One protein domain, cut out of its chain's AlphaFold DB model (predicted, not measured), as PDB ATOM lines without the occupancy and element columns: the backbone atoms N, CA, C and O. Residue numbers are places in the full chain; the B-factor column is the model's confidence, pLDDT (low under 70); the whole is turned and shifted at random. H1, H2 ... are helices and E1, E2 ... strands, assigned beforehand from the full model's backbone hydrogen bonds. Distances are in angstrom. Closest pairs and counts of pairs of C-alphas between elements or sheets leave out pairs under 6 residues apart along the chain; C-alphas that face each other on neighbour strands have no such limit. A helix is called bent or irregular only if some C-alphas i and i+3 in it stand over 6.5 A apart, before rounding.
ATOM      1  N   VAL A 182     333.454 261.737 322.911       79.88
ATOM      2  CA  VAL A 182     333.458 262.283 321.550       79.88
ATOM      3  C   VAL A 182     332.763 261.311 320.617       79.88
ATOM      4  O   VAL A 182     333.100 260.132 320.578       79.88
ATOM      5  N   PHE A 183     331.824 261.814 319.825       79.12
ATOM      6  CA  PHE A 183     331.229 261.049 318.737       79.12
ATOM      7  C   PHE A 183     331.847 261.514 317.418       79.12
ATOM      8  O   PHE A 183     331.666 262.666 317.029       79.12
ATOM      9  N   ILE A 184     332.609 260.657 316.736       73.44
ATOM     10  CA  ILE A 184     333.062 260.948 315.370       73.44
ATOM     11  C   ILE A 184     332.040 260.342 314.426       73.44
ATOM     12  O   ILE A 184     331.961 259.123 314.247       73.44
ATOM     13  N   SER A 185     331.232 261.215 313.846       65.06
ATOM     14  CA  SER A 185     330.262 260.802 312.855       65.06
ATOM     15  C   SER A 185     330.968 260.615 311.515       65.06
ATOM     16  O   SER A 185     331.610 261.534 311.024       65.06
ATOM     17  N   GLN A 186     330.825 259.441 310.906       61.97
ATOM     18  CA  GLN A 186     331.265 259.174 309.538       61.97
ATOM     19  C   GLN A 186     330.124 258.479 308.790       61.97
ATOM     20  O   GLN A 186     330.204 257.285 308.492       61.97
ATOM     21  N   PRO A 187     329.055 259.199 308.422       57.31
ATOM     22  CA  PRO A 187     327.947 258.647 307.662       57.31
ATOM     23  C   PRO A 187     328.336 258.493 306.182       57.31
ATOM     24  O   PRO A 187     327.525 258.701 305.281       57.31
ATOM     25  N   TYR A 188     329.609 258.188 305.920       54.84
ATOM     26  CA  TYR A 188     330.194 258.039 304.602       54.84
ATOM     27  C   TYR A 188     329.258 257.226 303.742       54.84
ATOM     28  O   TYR A 188     328.948 256.102 304.118       54.84
ATOM     29  N   TYR A 189     328.784 257.822 302.647       50.53
ATOM     30  CA  TYR A 189     327.719 257.325 301.769       50.53
ATOM     31  C   TYR A 189     326.263 257.570 302.225       50.53
ATOM     32  O   TYR A 189     325.390 256.739 301.961       50.53
ATOM     33  N   ILE A 190     325.949 258.749 302.784       41.53
ATOM     34  CA  ILE A 190     324.579 259.324 302.741       41.53
ATOM     35  C   ILE A 190     324.050 259.430 301.292       41.53
ATOM     36  O   ILE A 190     322.852 259.576 301.069       41.53
ATOM     37  N   ASP A 191     324.906 259.285 300.282       40.22
ATOM     38  CA  ASP A 191     324.593 259.744 298.935       40.22
ATOM     39  C   ASP A 191     323.631 258.901 298.085       40.22
ATOM     40  O   ASP A 191     323.296 259.346 296.998       40.22
ATOM     41  N   TYR A 192     323.101 257.741 298.509       49.69
ATOM     42  CA  TYR A 192     322.176 256.992 297.623       49.69
ATOM     43  C   TYR A 192     320.982 256.283 298.285       49.69
ATOM     44  O   TYR A 192     320.470 255.314 297.722       49.69
ATOM     45  N   GLY A 193     320.483 256.745 299.438       50.75
ATOM     46  CA  GLY A 193     319.157 256.305 299.920       50.75
ATOM     47  C   GLY A 193     318.984 256.129 301.425       50.75
ATOM     48  O   GLY A 193     318.094 255.386 301.829       50.75
ATOM     49  N   ILE A 194     319.831 256.760 302.239       58.75
ATOM     50  CA  ILE A 194     319.577 256.910 303.675       58.75
ATOM     51  C   ILE A 194     318.782 258.206 303.855       58.75
ATOM     52  O   ILE A 194     319.148 259.234 303.282       58.75
ATOM     53  N   ASP A 195     317.697 258.162 304.625       67.69
ATOM     54  CA  ASP A 195     317.003 259.374 305.053       67.69
ATOM     55  C   ASP A 195     317.910 260.141 306.023       67.69
ATOM     56  O   ASP A 195     318.195 259.690 307.133       67.69
ATOM     57  N   LEU A 196     318.403 261.292 305.564       73.75
ATOM     58  CA  LEU A 196     319.325 262.131 306.317       73.75
ATOM     59  C   LEU A 196     318.723 262.626 307.635       73.75
ATOM     60  O   LEU A 196     319.438 262.698 308.628       73.75
ATOM     61  N   TYR A 197     317.435 262.972 307.647       76.88
ATOM     62  CA  TYR A 197     316.776 263.474 308.849       76.88
ATOM     63  C   TYR A 197     316.601 262.354 309.863       76.88
ATOM     64  O   TYR A 197     316.975 262.531 311.020       76.88
ATOM     65  N   ALA A 198     316.137 261.184 309.412       74.06
ATOM     66  CA  ALA A 198     316.041 260.010 310.273       74.06
ATOM     67  C   ALA A 198     317.411 259.645 310.866       74.06
ATOM     68  O   ALA A 198     317.523 259.399 312.061       74.06
ATOM     69  N   TRP A 199     318.476 259.679 310.061       75.62
ATOM     70  CA  TRP A 199     319.837 259.444 310.546       75.62
ATOM     71  C   TRP A 199     320.291 260.485 311.582       75.62
ATOM     72  O   TRP A 199     320.843 260.123 312.620       75.62
ATOM     73  N   CYS A 200     320.060 261.776 311.340       79.50
ATOM     74  CA  CYS A 200     320.438 262.818 312.296       79.50
ATOM     75  C   CYS A 200     319.651 262.723 313.613       79.50
ATOM     76  O   CYS A 200     320.242 262.924 314.673       79.50
ATOM     77  N   GLU A 201     318.367 262.353 313.575       78.00
ATOM     78  CA  GLU A 201     317.580 262.073 314.787       78.00
ATOM     79  C   GLU A 201     318.170 260.903 315.589       78.00
ATOM     80  O   GLU A 201     318.286 260.974 316.816       78.00
ATOM     81  N   GLN A 202     318.650 259.861 314.906       75.56
ATOM     82  CA  GLN A 202     319.339 258.740 315.554       75.56
ATOM     83  C   GLN A 202     320.638 259.193 316.225       75.56
ATOM     84  O   GLN A 202     320.891 258.869 317.387       75.56
ATOM     85  N   VAL A 203     321.442 260.003 315.531       78.81
ATOM     86  CA  VAL A 203     322.659 260.597 316.102       78.81
ATOM     87  C   VAL A 203     322.321 261.469 317.314       78.81
ATOM     88  O   VAL A 203     323.008 261.376 318.331       78.81
ATOM     89  N   ARG A 204     321.247 262.265 317.259       80.69
ATOM     90  CA  ARG A 204     320.775 263.087 318.386       80.69
ATOM     91  C   ARG A 204     320.465 262.236 319.615       80.69
ATOM     92  O   ARG A 204     320.917 262.563 320.714       80.69
ATOM     93  N   SER A 205     319.738 261.135 319.424       76.44
ATOM     94  CA  SER A 205     319.398 260.191 320.493       76.44
ATOM     95  C   SER A 205     320.646 259.583 321.144       76.44
ATOM     96  O   SER A 205     320.757 259.560 322.374       76.44
ATOM     97  N   VAL A 206     321.630 259.174 320.334       76.06
ATOM     98  CA  VAL A 206     322.926 258.651 320.807       76.06
ATOM     99  C   VAL A 206     323.698 259.716 321.585       76.06
ATOM    100  O   VAL A 206     324.141 259.462 322.706       76.06
ATOM    101  N   VAL A 207     323.835 260.920 321.019       79.44
ATOM    102  CA  VAL A 207     324.557 262.046 321.632       79.44
ATOM    103  C   VAL A 207     324.000 262.357 323.017       79.44
ATOM    104  O   VAL A 207     324.765 262.484 323.975       79.44
ATOM    105  N   HIS A 208     322.673 262.417 323.130       78.19
ATOM    106  CA  HIS A 208     321.991 262.672 324.391       78.19
ATOM    107  C   HIS A 208     322.159 261.512 325.383       78.19
ATOM    108  O   HIS A 208     322.570 261.725 326.523       78.19
ATOM    109  N   SER A 209     321.887 260.278 324.950       74.25
ATOM    110  CA  SER A 209     321.892 259.099 325.828       74.25
ATOM    111  C   SER A 209     323.277 258.776 326.384       74.25
ATOM    112  O   SER A 209     323.396 258.326 327.522       74.25
ATOM    113  N   LEU A 210     324.329 259.031 325.603       74.25
ATOM    114  CA  LEU A 210     325.705 258.734 325.997       74.25
ATOM    115  C   LEU A 210     326.425 259.925 326.644       74.25
ATOM    116  O   LEU A 210     327.598 259.797 327.000       74.25
ATOM    117  N   GLY A 211     325.764 261.078 326.810       76.75
ATOM    118  CA  GLY A 211     326.405 262.288 327.338       76.75
ATOM    119  C   GLY A 211     327.607 262.720 326.492       76.75
ATOM    120  O   GLY A 211     328.679 263.043 327.019       76.75
ATOM    121  N   ILE A 212     327.465 262.648 325.166       80.81
ATOM    122  CA  ILE A 212     328.510 263.072 324.234       80.81
ATOM    123  C   ILE A 212     328.719 264.577 324.387       80.81
ATOM    124  O   ILE A 212     327.778 265.365 324.330       80.81
ATOM    125  N   HIS A 213     329.975 264.981 324.569       81.56
ATOM    126  CA  HIS A 213     330.324 266.385 324.775       81.56
ATOM    127  C   HIS A 213     330.288 267.164 323.456       81.56
ATOM    128  O   HIS A 213     329.900 268.330 323.435       81.56
ATOM    129  N   PHE A 214     330.708 266.525 322.359       80.50
ATOM    130  CA  PHE A 214     330.603 267.079 321.014       80.50
ATOM    131  C   PHE A 214     330.687 266.019 319.914       80.50
ATOM    132  O   PHE A 214     331.229 264.926 320.113       80.50
ATOM    133  N   VAL A 215     330.209 266.400 318.726       80.69
ATOM    134  CA  VAL A 215     330.390 265.633 317.492       80.69
ATOM    135  C   VAL A 215     331.595 266.173 316.724       80.69
ATOM    136  O   VAL A 215     331.658 267.359 316.388       80.69
ATOM    137  N   LYS A 216     332.575 265.308 316.450       80.56
ATOM    138  CA  LYS A 216     333.676 265.626 315.540       80.56
ATOM    139  C   LYS A 216     333.229 265.336 314.112       80.56
ATOM    140  O   LYS A 216     332.841 264.211 313.804       80.56
ATOM    141  N   ILE A 217     333.343 266.347 313.260       72.75
ATOM    142  CA  ILE A 217     333.023 266.251 311.836       72.75
ATOM    143  C   ILE A 217     334.159 265.578 311.074       72.75
ATOM    144  O   ILE A 217     335.341 265.859 311.318       72.75
ATOM    145  N   HIS A 218     333.802 264.690 310.151       70.94
ATOM    146  CA  HIS A 218     334.759 264.094 309.238       70.94
ATOM    147  C   HIS A 218     335.002 265.001 308.016       70.94
ATOM    148  O   HIS A 218     334.043 265.545 307.473       70.94
ATOM    149  N   PRO A 219     336.234 265.096 307.471       62.84
ATOM    150  CA  PRO A 219     336.537 265.950 306.311       62.84
ATOM    151  C   PRO A 219     335.750 265.692 305.014       62.84
ATOM    152  O   PRO A 219     335.924 266.426 304.049       62.84
ATOM    153  N   ARG A 220     334.934 264.631 304.942       59.59
ATOM    154  CA  ARG A 220     334.067 264.350 303.781       59.59
ATOM    155  C   ARG A 220     332.572 264.405 304.110       59.59
ATOM    156  O   ARG A 220     331.758 264.004 303.280       59.59
ATOM    157  N   ASP A 221     332.207 264.865 305.300       70.56
ATOM    158  CA  ASP A 221     330.809 265.089 305.649       70.56
ATOM    159  C   ASP A 221     330.229 266.230 304.806       70.56
ATOM    160  O   ASP A 221     330.883 267.240 304.551       70.56
ATOM    161  N   SER A 222     328.992 266.061 304.336       70.81
ATOM    162  CA  SER A 222     328.343 267.072 303.494       70.81
ATOM    163  C   SER A 222     327.892 268.285 304.311       70.81
ATOM    164  O   SER A 222     327.405 268.137 305.431       70.81
ATOM    165  N   VAL A 223     327.921 269.476 303.708       78.44
ATOM    166  CA  VAL A 223     327.369 270.705 304.317       78.44
ATOM    167  C   VAL A 223     325.903 270.521 304.728       78.44
ATOM    168  O   VAL A 223     325.485 270.989 305.782       78.44
ATOM    169  N   LYS A 224     325.125 269.774 303.932       81.94
ATOM    170  CA  LYS A 224     323.727 269.449 304.242       81.94
ATOM    171  C   LYS A 224     323.603 268.670 305.555       81.94
ATOM    172  O   LYS A 224     322.727 268.976 306.352       81.94
ATOM    173  N   TYR A 225     324.469 267.684 305.782       78.62
ATOM    174  CA  TYR A 225     324.487 266.908 307.024       78.62
ATOM    175  C   TYR A 225     324.784 267.790 308.240       78.62
ATOM    176  O   TYR A 225     324.060 267.720 309.232       78.62
ATOM    177  N   LEU A 226     325.786 268.667 308.123       81.56
ATOM    178  CA  LEU A 226     326.154 269.612 309.181       81.56
ATOM    179  C   LEU A 226     324.984 270.504 309.574       81.56
ATOM    180  O   LEU A 226     324.648 270.592 310.751       81.56
ATOM    181  N   HIS A 227     324.311 271.085 308.580       85.94
ATOM    182  CA  HIS A 227     323.174 271.960 308.822       85.94
ATOM    183  C   HIS A 227     322.024 271.244 309.545       85.94
ATOM    184  O   HIS A 227     321.420 271.803 310.459       85.94
ATOM    185  N   VAL A 228     321.733 269.989 309.172       86.19
ATOM    186  CA  VAL A 228     320.696 269.197 309.850       86.19
ATOM    187  C   VAL A 228     321.080 268.932 311.312       86.19
ATOM    188  O   VAL A 228     320.254 269.171 312.190       86.19
ATOM    189  N   LEU A 229     322.321 268.521 311.603       84.62
ATOM    190  CA  LEU A 229     322.785 268.339 312.988       84.62
ATOM    191  C   LEU A 229     322.692 269.633 313.815       84.62
ATOM    192  O   LEU A 229     322.215 269.611 314.951       84.62
ATOM    193  N   GLU A 230     323.114 270.762 313.245       86.56
ATOM    194  CA  GLU A 230     323.065 272.068 313.912       86.56
ATOM    195  C   GLU A 230     321.624 272.498 314.205       86.56
ATOM    196  O   GLU A 230     321.326 272.920 315.324       86.56
ATOM    197  N   SER A 231     320.705 272.318 313.248       88.69
ATOM    198  CA  SER A 231     319.270 272.583 313.454       88.69
ATOM    199  C   SER A 231     318.643 271.720 314.556       88.69
ATOM    200  O   SER A 231     317.656 272.123 315.167       88.69
ATOM    201  N   MET A 232     319.245 270.565 314.853       85.56
ATOM    202  CA  MET A 232     318.845 269.660 315.932       85.56
ATOM    203  C   MET A 232     319.518 269.987 317.279       85.56
ATOM    204  O   MET A 232     319.357 269.247 318.251       85.56
ATOM    205  N   GLY A 233     320.278 271.086 317.357       83.75
ATOM    206  CA  GLY A 233     320.957 271.546 318.571       83.75
ATOM    207  C   GLY A 233     322.228 270.763 318.920       83.75
ATOM    208  O   GLY A 233     322.737 270.880 320.038       83.75
ATOM    209  N   ILE A 234     322.754 269.964 317.990       83.31
ATOM    210  CA  ILE A 234     323.976 269.186 318.195       83.31
ATOM    211  C   ILE A 234     325.185 270.084 317.934       83.31
ATOM    212  O   ILE A 234     325.325 270.679 316.867       83.31
ATOM    213  N   ARG A 235     326.093 270.172 318.912       80.06
ATOM    214  CA  ARG A 235     327.329 270.951 318.774       80.06
ATOM    215  C   ARG A 235     328.387 270.160 318.005       80.06
ATOM    216  O   ARG A 235     328.878 269.133 318.486       80.06
ATOM    217  N   CYS A 236     328.763 270.680 316.843       79.38
ATOM    218  CA  CYS A 236     329.784 270.127 315.960       79.38
ATOM    219  C   CYS A 236     331.078 270.952 316.060       79.38
ATOM    220  O   CYS A 236     331.019 272.179 316.041       79.38
ATOM    221  N   PHE A 237     332.247 270.307 316.148       72.06
ATOM    222  CA  PHE A 237     333.537 271.017 316.149       72.06
ATOM    223  C   PHE A 237     334.605 270.306 315.319       72.06
ATOM    224  O   PHE A 237     334.749 269.080 315.349       72.06
ATOM    225  N   GLU A 238     335.465 271.102 314.689       65.88
ATOM    226  CA  GLU A 238     336.777 270.656 314.225       65.88
ATOM    227  C   GLU A 238     337.773 270.655 315.397       65.88
ATOM    228  O   GLU A 238     338.633 271.520 315.529       65.88
ATOM    229  N   ALA A 239     337.648 269.687 316.308       63.19
ATOM    230  CA  ALA A 239     338.581 269.544 317.427       63.19
ATOM    231  C   ALA A 239     339.714 268.556 317.101       63.19
ATOM    232  O   ALA A 239     339.486 267.519 316.462       63.19
ATOM    233  N   LYS A 240     340.933 268.831 317.589       69.81
ATOM    234  CA  LYS A 240     341.981 267.802 317.699       69.81
ATOM    235  C   LYS A 240     341.576 266.812 318.795       69.81
ATOM    236  O   LYS A 240     341.178 267.228 319.883       69.81
ATOM    237  N   LEU A 241     341.647 265.520 318.483       72.56
ATOM    238  CA  LEU A 241     341.420 264.451 319.455       72.56
ATOM    239  C   LEU A 241     342.610 264.386 320.416       72.56
ATOM    240  O   LEU A 241     343.750 264.613 320.010       72.56
ATOM    241  N   SER A 242     342.339 264.084 321.679       72.62
ATOM    242  CA  SER A 242     343.354 263.813 322.696       72.62
ATOM    243  C   SER A 242     343.336 262.338 323.085       72.62
ATOM    244  O   SER A 242     342.304 261.678 322.992       72.62
ATOM    245  N   SER A 243     344.453 261.830 323.606       67.75
ATOM    246  CA  SER A 243     344.560 260.450 324.108       67.75
ATOM    247  C   SER A 243     343.644 260.138 325.297       67.75
ATOM    248  O   SER A 243     343.501 258.979 325.672       67.75
ATOM    249  N   LYS A 244     343.035 261.162 325.907       74.25
ATOM    250  CA  LYS A 244     342.092 261.029 327.022       74.25
ATOM    251  C   LYS A 244     340.637 261.037 326.573       74.25
ATOM    252  O   LYS A 244     339.774 260.830 327.418       74.25
ATOM    253  N   ASP A 245     340.345 261.330 325.309       77.88
ATOM    254  CA  ASP A 245     338.971 261.327 324.816       77.88
ATOM    255  C   ASP A 245     338.464 259.880 324.705       77.88
ATOM    256  O   ASP A 245     339.165 259.010 324.193       77.88
ATOM    257  N   ILE A 246     337.242 259.624 325.177       76.06
ATOM    258  CA  ILE A 246     336.549 258.355 324.934       76.06
ATOM    259  C   ILE A 246     335.784 258.506 323.632       76.06
ATOM    260  O   ILE A 246     334.886 259.348 323.516       76.06
ATOM    261  N   ILE A 247     336.158 257.700 322.651       76.56
ATOM    262  CA  ILE A 247     335.636 257.799 321.299       76.56
ATOM    263  C   ILE A 247     334.480 256.811 321.158       76.56
ATOM    264  O   ILE A 247     334.655 255.605 321.272       76.56
ATOM    265  N   PHE A 248     333.291 257.347 320.902       69.00
ATOM    266  CA  PHE A 248     332.051 256.601 320.666       69.00
ATOM    267  C   PHE A 248     331.670 256.560 319.188       69.00
ATOM    268  O   PHE A 248     330.588 256.098 318.842       69.00
ATOM    269  N   GLY A 249     332.521 257.094 318.313       62.25
ATOM    270  CA  GLY A 249     332.260 257.147 316.886       62.25
ATOM    271  C   GLY A 249     333.536 257.029 316.073       62.25
ATOM    272  O   GLY A 249     334.485 257.732 316.383       62.25
ATOM    273  N   VAL A 250     333.509 256.142 315.076       52.16
ATOM    274  CA  VAL A 250     334.123 256.188 313.728       52.16
ATOM    275  C   VAL A 250     333.278 255.196 312.922       52.16
ATOM    276  O   VAL A 250     333.687 254.069 312.657       52.16
ATOM    277  N   PHE A 251     332.004 255.535 312.704       56.84
ATOM    278  CA  PHE A 251     330.997 254.535 312.348       56.84
ATOM    279  C   PHE A 251     330.171 254.915 311.129       56.84
ATOM    280  O   PHE A 251     329.368 255.840 311.147       56.84
ATOM    281  N   SER A 252     330.348 254.141 310.072       57.03
ATOM    282  CA  SER A 252     329.441 253.041 309.770       57.03
ATOM    283  C   SER A 252     327.997 253.074 310.305       57.03
ATOM    284  O   SER A 252     327.763 252.910 311.500       57.03
ATOM    285  N   THR A 253     327.003 253.092 309.416       63.31
ATOM    286  CA  THR A 253     325.601 252.790 309.773       63.31
ATOM    287  C   THR A 253     325.448 251.376 310.356       63.31
ATOM    288  O   THR A 253     324.642 251.171 311.261       63.31
ATOM    289  N   LEU A 254     326.245 250.411 309.883       67.00
ATOM    290  CA  LEU A 254     326.159 249.003 310.286       67.00
ATOM    291  C   LEU A 254     326.622 248.746 311.732       67.00
ATOM    292  O   LEU A 254     325.970 247.995 312.450       67.00
ATOM    293  N   MET A 255     327.717 249.369 312.173       69.19
ATOM    294  CA  MET A 255     328.239 249.237 313.541       69.19
ATOM    295  C   MET A 255     327.267 249.758 314.580       69.19
ATOM    296  O   MET A 255     327.033 249.106 315.593       69.19
ATOM    297  N   LEU A 256     326.702 250.936 314.315       69.56
ATOM    298  CA  LEU A 256     325.736 251.542 315.214       69.56
ATOM    299  C   LEU A 256     324.523 250.619 315.381       69.56
ATOM    300  O   LEU A 256     324.049 250.398 316.487       69.56
ATOM    301  N   GLN A 257     324.060 250.013 314.292       69.31
ATOM    302  CA  GLN A 257     322.936 249.078 314.322       69.31
ATOM    303  C   GLN A 257     323.265 247.762 315.020       69.31
ATOM    304  O   GLN A 257     322.449 247.247 315.784       69.31
ATOM    305  N   ALA A 258     324.454 247.214 314.778       67.62
ATOM    306  CA  ALA A 258     324.925 246.031 315.482       67.62
ATOM    307  C   ALA A 258     324.976 246.264 316.996       67.62
ATOM    308  O   ALA A 258     324.484 245.437 317.760       67.62
ATOM    309  N   ALA A 259     325.470 247.432 317.408       68.25
ATOM    310  CA  ALA A 259     325.514 247.845 318.800       68.25
ATOM    311  C   ALA A 259     324.125 247.878 319.454       68.25
ATOM    312  O   ALA A 259     323.933 247.295 320.519       68.25
ATOM    313  N   PHE A 260     323.142 248.512 318.808       68.25
ATOM    314  CA  PHE A 260     321.772 248.561 319.329       68.25
ATOM    315  C   PHE A 260     321.116 247.183 319.397       68.25
ATOM    316  O   PHE A 260     320.519 246.824 320.406       68.25
ATOM    317  N   SER A 261     321.312 246.368 318.363       65.75
ATOM    318  CA  SER A 261     320.759 245.011 318.302       65.75
ATOM    319  C   SER A 261     321.505 243.984 319.162       65.75
ATOM    320  O   SER A 261     321.159 242.805 319.106       65.75
ATOM    321  N   LYS A 262     322.536 244.394 319.924       66.00
ATOM    322  CA  LYS A 262     323.446 243.502 320.671       66.00
ATOM    323  C   LYS A 262     323.997 242.365 319.790       66.00
ATOM    324  O   LYS A 262     324.232 241.252 320.253       66.00
ATOM    325  N   THR A 263     324.168 242.645 318.496       68.12
ATOM    326  CA  THR A 263     324.697 241.690 317.523       68.12
ATOM    327  C   THR A 263     326.214 241.768 317.543       68.12
ATOM    328  O   THR A 263     326.781 242.787 317.151       68.12
ATOM    329  N   THR A 264     326.877 240.672 317.905       68.94
ATOM    330  CA  THR A 264     328.333 240.580 317.782       68.94
ATOM    331  C   THR A 264     328.740 240.664 316.307       68.94
ATOM    332  O   THR A 264     328.303 239.884 315.449       68.94
ATOM    333  N   VAL A 265     329.612 241.620 316.005       69.50
ATOM    334  CA  VAL A 265     330.207 241.797 314.679       69.50
ATOM    335  C   VAL A 265     331.664 241.394 314.753       69.50
ATOM    336  O   VAL A 265     332.362 241.742 315.695       69.50
ATOM    337  N   PHE A 266     332.144 240.672 313.750       72.38
ATOM    338  CA  PHE A 266     333.552 240.309 313.663       72.38
ATOM    339  C   PHE A 266     334.264 241.216 312.682       72.38
ATOM    340  O   PHE A 266     333.637 241.827 311.826       72.38
ATOM    341  N   SER A 267     335.577 241.303 312.783       69.31
ATOM    342  CA  SER A 267     336.398 242.118 311.914       69.31
ATOM    343  C   SER A 267     337.628 241.341 311.478       69.31
ATOM    344  O   SER A 267     338.244 240.666 312.295       69.31
ATOM    345  N   VAL A 268     338.026 241.480 310.214       64.69
ATOM    346  CA  VAL A 268     339.355 241.027 309.747       64.69
ATOM    347  C   VAL A 268     340.449 242.062 310.055       64.69
ATOM    348  O   VAL A 268     341.551 241.993 309.534       64.69
ATOM    349  N   PHE A 269     340.142 243.073 310.874       69.31
ATOM    350  CA  PHE A 269     341.051 244.167 311.213       69.31
ATOM    351  C   PHE A 269     342.385 243.697 311.812       69.31
ATOM    352  O   PHE A 269     343.411 244.281 311.471       69.31
ATOM    353  N   ALA A 270     342.398 242.658 312.662       67.12
ATOM    354  CA  ALA A 270     343.645 242.168 313.262       67.12
ATOM    355  C   ALA A 270     344.680 241.741 312.207       67.12
ATOM    356  O   ALA A 270     345.873 241.966 312.398       67.12
ATOM    357  N   ASP A 271     344.227 241.227 311.060       58.75
ATOM    358  CA  ASP A 271     345.090 240.792 309.955       58.75
ATOM    359  C   ASP A 271     345.742 241.972 309.209       58.75
ATOM    360  O   ASP A 271     346.671 241.784 308.425       58.75
ATOM    361  N   PHE A 272     345.280 243.202 309.461       58.53
ATOM    362  CA  PHE A 272     345.760 244.429 308.821       58.53
ATOM    363  C   PHE A 272     346.304 245.462 309.815       58.53
ATOM    364  O   PHE A 272     346.732 246.536 309.394       58.53
ATOM    365  N   GLU A 273     346.314 245.163 311.118       65.12
ATOM    366  CA  GLU A 273     346.635 246.132 312.172       65.12
ATOM    367  C   GLU A 273     348.013 246.787 311.972       65.12
ATOM    368  O   GLU A 273     348.140 248.006 312.049       65.12
ATOM    369  N   TYR A 274     349.027 245.991 311.619       60.88
ATOM    370  CA  TYR A 274     350.416 246.435 311.425       60.88
ATOM    371  C   TYR A 274     350.617 247.426 310.263       60.88
ATOM    372  O   TYR A 274     351.715 247.953 310.081       60.88
ATOM    373  N   LEU A 275     349.588 247.654 309.445       51.53
ATOM    374  CA  LEU A 275     349.618 248.578 308.309       51.53
ATOM    375  C   LEU A 275     349.051 249.957 308.638       51.53
ATOM    376  O   LEU A 275     349.112 250.864 307.802       51.53
ATOM    377  N   LEU A 276     348.470 250.111 309.824       58.72
ATOM    378  CA  LEU A 276     347.694 251.278 310.206       58.72
ATOM    379  C   LEU A 276     348.481 252.140 311.200       58.72
ATOM    380  O   LEU A 276     349.303 251.615 311.948       58.72
ATOM    381  N   PRO A 277     348.259 253.466 311.223       57.94
ATOM    382  CA  PRO A 277     348.824 254.317 312.266       57.94
ATOM    383  C   PRO A 277     348.353 253.874 313.656       57.94
ATOM    384  O   PRO A 277     347.177 253.537 313.825       57.94
ATOM    385  N   ASP A 278     349.231 253.958 314.656       63.69
ATOM    386  CA  ASP A 278     348.937 253.567 316.043       63.69
ATOM    387  C   ASP A 278     347.680 254.254 316.598       63.69
ATOM    388  O   ASP A 278     346.902 253.654 317.347       63.69
ATOM    389  N   GLU A 279     347.429 255.506 316.198       62.31
ATOM    390  CA  GLU A 279     346.228 256.234 316.611       62.31
ATOM    391  C   GLU A 279     344.956 255.594 316.045       62.31
ATOM    392  O   GLU A 279     343.961 255.465 316.756       62.31
ATOM    393  N   TYR A 280     344.986 255.141 314.790       65.88
ATOM    394  CA  TYR A 280     343.852 254.460 314.164       65.88
ATOM    395  C   TYR A 280     343.608 253.095 314.812       65.88
ATOM    396  O   TYR A 280     342.465 252.743 315.106       65.88
ATOM    397  N   VAL A 281     344.681 252.357 315.110       71.69
ATOM    398  CA  VAL A 281     344.601 251.077 315.826       71.69
ATOM    399  C   VAL A 281     343.984 251.248 317.209       71.69
ATOM    400  O   VAL A 281     343.087 250.495 317.593       71.69
ATOM    401  N   THR A 282     344.417 252.276 317.936       73.56
ATOM    402  CA  THR A 282     343.888 252.607 319.262       73.56
ATOM    403  C   THR A 282     342.391 252.900 319.200       73.56
ATOM    404  O   THR A 282     341.631 252.357 320.000       73.56
ATOM    405  N   VAL A 283     341.956 253.694 318.218       73.31
ATOM    406  CA  VAL A 283     340.534 253.993 317.999       73.31
ATOM    407  C   VAL A 283     339.745 252.714 317.734       73.31
ATOM    408  O   VAL A 283     338.762 252.455 318.422       73.31
ATOM    409  N   VAL A 284     340.179 251.874 316.790       72.75
ATOM    410  CA  VAL A 284     339.456 250.639 316.446       72.75
ATOM    411  C   VAL A 284     339.338 249.693 317.642       72.75
ATOM    412  O   VAL A 284     338.267 249.130 317.864       72.75
ATOM    413  N   ARG A 285     340.393 249.555 318.453       76.38
ATOM    414  CA  ARG A 285     340.365 248.737 319.677       76.38
ATOM    415  C   ARG A 285     339.405 249.283 320.731       76.38
ATOM    416  O   ARG A 285     338.665 248.504 321.326       76.38
ATOM    417  N   GLN A 286     339.380 250.600 320.938       74.94
ATOM    418  CA  GLN A 286     338.418 251.231 321.850       74.94
ATOM    419  C   GLN A 286     336.977 250.981 321.398       74.94
ATOM    420  O   GLN A 286     336.141 250.574 322.200       74.94
ATOM    421  N   LEU A 287     336.695 251.162 320.106       74.19
ATOM    422  CA  LEU A 287     335.376 250.893 319.536       74.19
ATOM    423  C   LEU A 287     335.009 249.407 319.655       74.19
ATOM    424  O   LEU A 287     333.895 249.072 320.040       74.19
ATOM    425  N   SER A 288     335.952 248.507 319.398       74.56
ATOM    426  CA  SER A 288     335.731 247.070 319.558       74.56
ATOM    427  C   SER A 288     335.331 246.684 320.979       74.56
ATOM    428  O   SER A 288     334.354 245.956 321.144       74.56
ATOM    429  N   ALA A 289     336.011 247.228 321.989       74.06
ATOM    430  CA  ALA A 289     335.688 246.972 323.389       74.06
ATOM    431  C   ALA A 289     334.309 247.526 323.792       74.06
ATOM    432  O   ALA A 289     333.593 246.895 324.564       74.06
ATOM    433  N   ILE A 290     333.928 248.698 323.270       72.81
ATOM    434  CA  ILE A 290     332.650 249.348 323.600       72.81
ATOM    435  C   ILE A 290     331.457 248.617 322.968       72.81
ATOM    436  O   ILE A 290     330.399 248.527 323.588       72.81
ATOM    437  N   PHE A 291     331.610 248.129 321.736       71.19
ATOM    438  CA  PHE A 291     330.498 247.640 320.911       71.19
ATOM    439  C   PHE A 291     330.519 246.127 320.666       71.19
ATOM    440  O   PHE A 291     329.843 245.660 319.754       71.19
ATOM    441  N   ASP A 292     331.302 245.381 321.450       71.12
ATOM    442  CA  ASP A 292     331.478 243.928 321.315       71.12
ATOM    443  C   ASP A 292     331.829 243.504 319.873       71.12
ATOM    444  O   ASP A 292     331.239 242.598 319.278       71.12
ATOM    445  N   VAL A 293     332.792 244.209 319.265       73.25
ATOM    446  CA  VAL A 293     333.313 243.830 317.944       73.25
ATOM    447  C   VAL A 293     334.483 242.881 318.131       73.25
ATOM    448  O   VAL A 293     335.546 243.296 318.589       73.25
ATOM    449  N   GLY A 294     334.346 241.628 317.712       74.12
ATOM    450  CA  GLY A 294     335.457 240.681 317.699       74.12
ATOM    451  C   GLY A 294     336.485 241.054 316.629       74.12
ATOM    452  O   GLY A 294     336.182 241.010 315.442       74.12
ATOM    453  N   LEU A 295     337.722 241.390 317.007       72.12
ATOM    454  CA  LEU A 295     338.782 241.743 316.042       72.12
ATOM    455  C   LEU A 295     339.478 240.531 315.403       72.12
ATOM    456  O   LEU A 295     340.348 240.703 314.557       72.12
TER     457      LEU A 295
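This is residues 182 to 295 of the 312 residues of an uncharacterized protein of Saccharospirillum sp. MSK14-1 (UniProt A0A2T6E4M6). Two lobes follow each other along the printed part: in the first, H1 packs with residues 203 to 207 on a small parallel pair of strands, E1 and E2, with H2 beside H1; the second is a looser group of H3, E3, H4 and H5. The long stretch 232 to 252 joins them. The 114 printed residues include five named helices and three named strands, in the order E1, H1, E2, H2, H3, E3, H4, H5, mostly helix. The whole is compact, radius of gyration of the C-alphas 14.2 A, spanning 40 by 30 by 27 A.

E1, residues 182 to 185, and E2, residues 214 to 217, are parallel neighbours at 35 degrees, with N 216 and O 183 2.9 A apart, within hydrogen-bond range. With H1, residues 196 to 209, they form a strand-helix-strand unit, a helix linking two parallel neighbour strands, with a right-handed crossover. H2, residues 223 to 231, touches H1 at a steep tilt of 48 degrees; their closest C-alphas, Cys 200 and Leu 229, are 6.0 A apart. H3, residues 253 to 260, is apart from H2. E3, residues 265 to 267, pairs with no named strand, but residues 265 to 266 pair, parallel, with 293 to 294. H4, residues 269 to 275, is irregular, with C-alphas 271 and 274 7.9 A apart. H5, residues 278 to 291, only just touches H3, with 3 pairs of C-alphas within 8 A and residue 291 alone; the closest are Ala 259 and Phe 291, 5.4 A. H4 and H5 are close but not clearly touching, their closest C-alphas, Glu 273 and Val 281, 6.5 A apart. Every O i to N i+4 pair is within hydrogen-bond range in H1, H2, H3 and H5; H4 has 1 of 3, and 3 of 4 O i to N i+3 pairs.

E1 begins at C-alpha 182, (333.458, 262.283, 321.550). H1 measures 19.9 A and H5 20.0 A from first to last C-alpha. H5 ends at C-alpha 291, (330.498, 247.640, 320.911).

The C-alphas farthest apart, Ser 231 and Asp 271, are 41.1 A apart. The printed part has no cut; H2 to H3 is a long link of 21 residues. The mean pLDDT of the printed part is 70.6, with 49 residues under 70, among them 185 to 195 and 248 to 265.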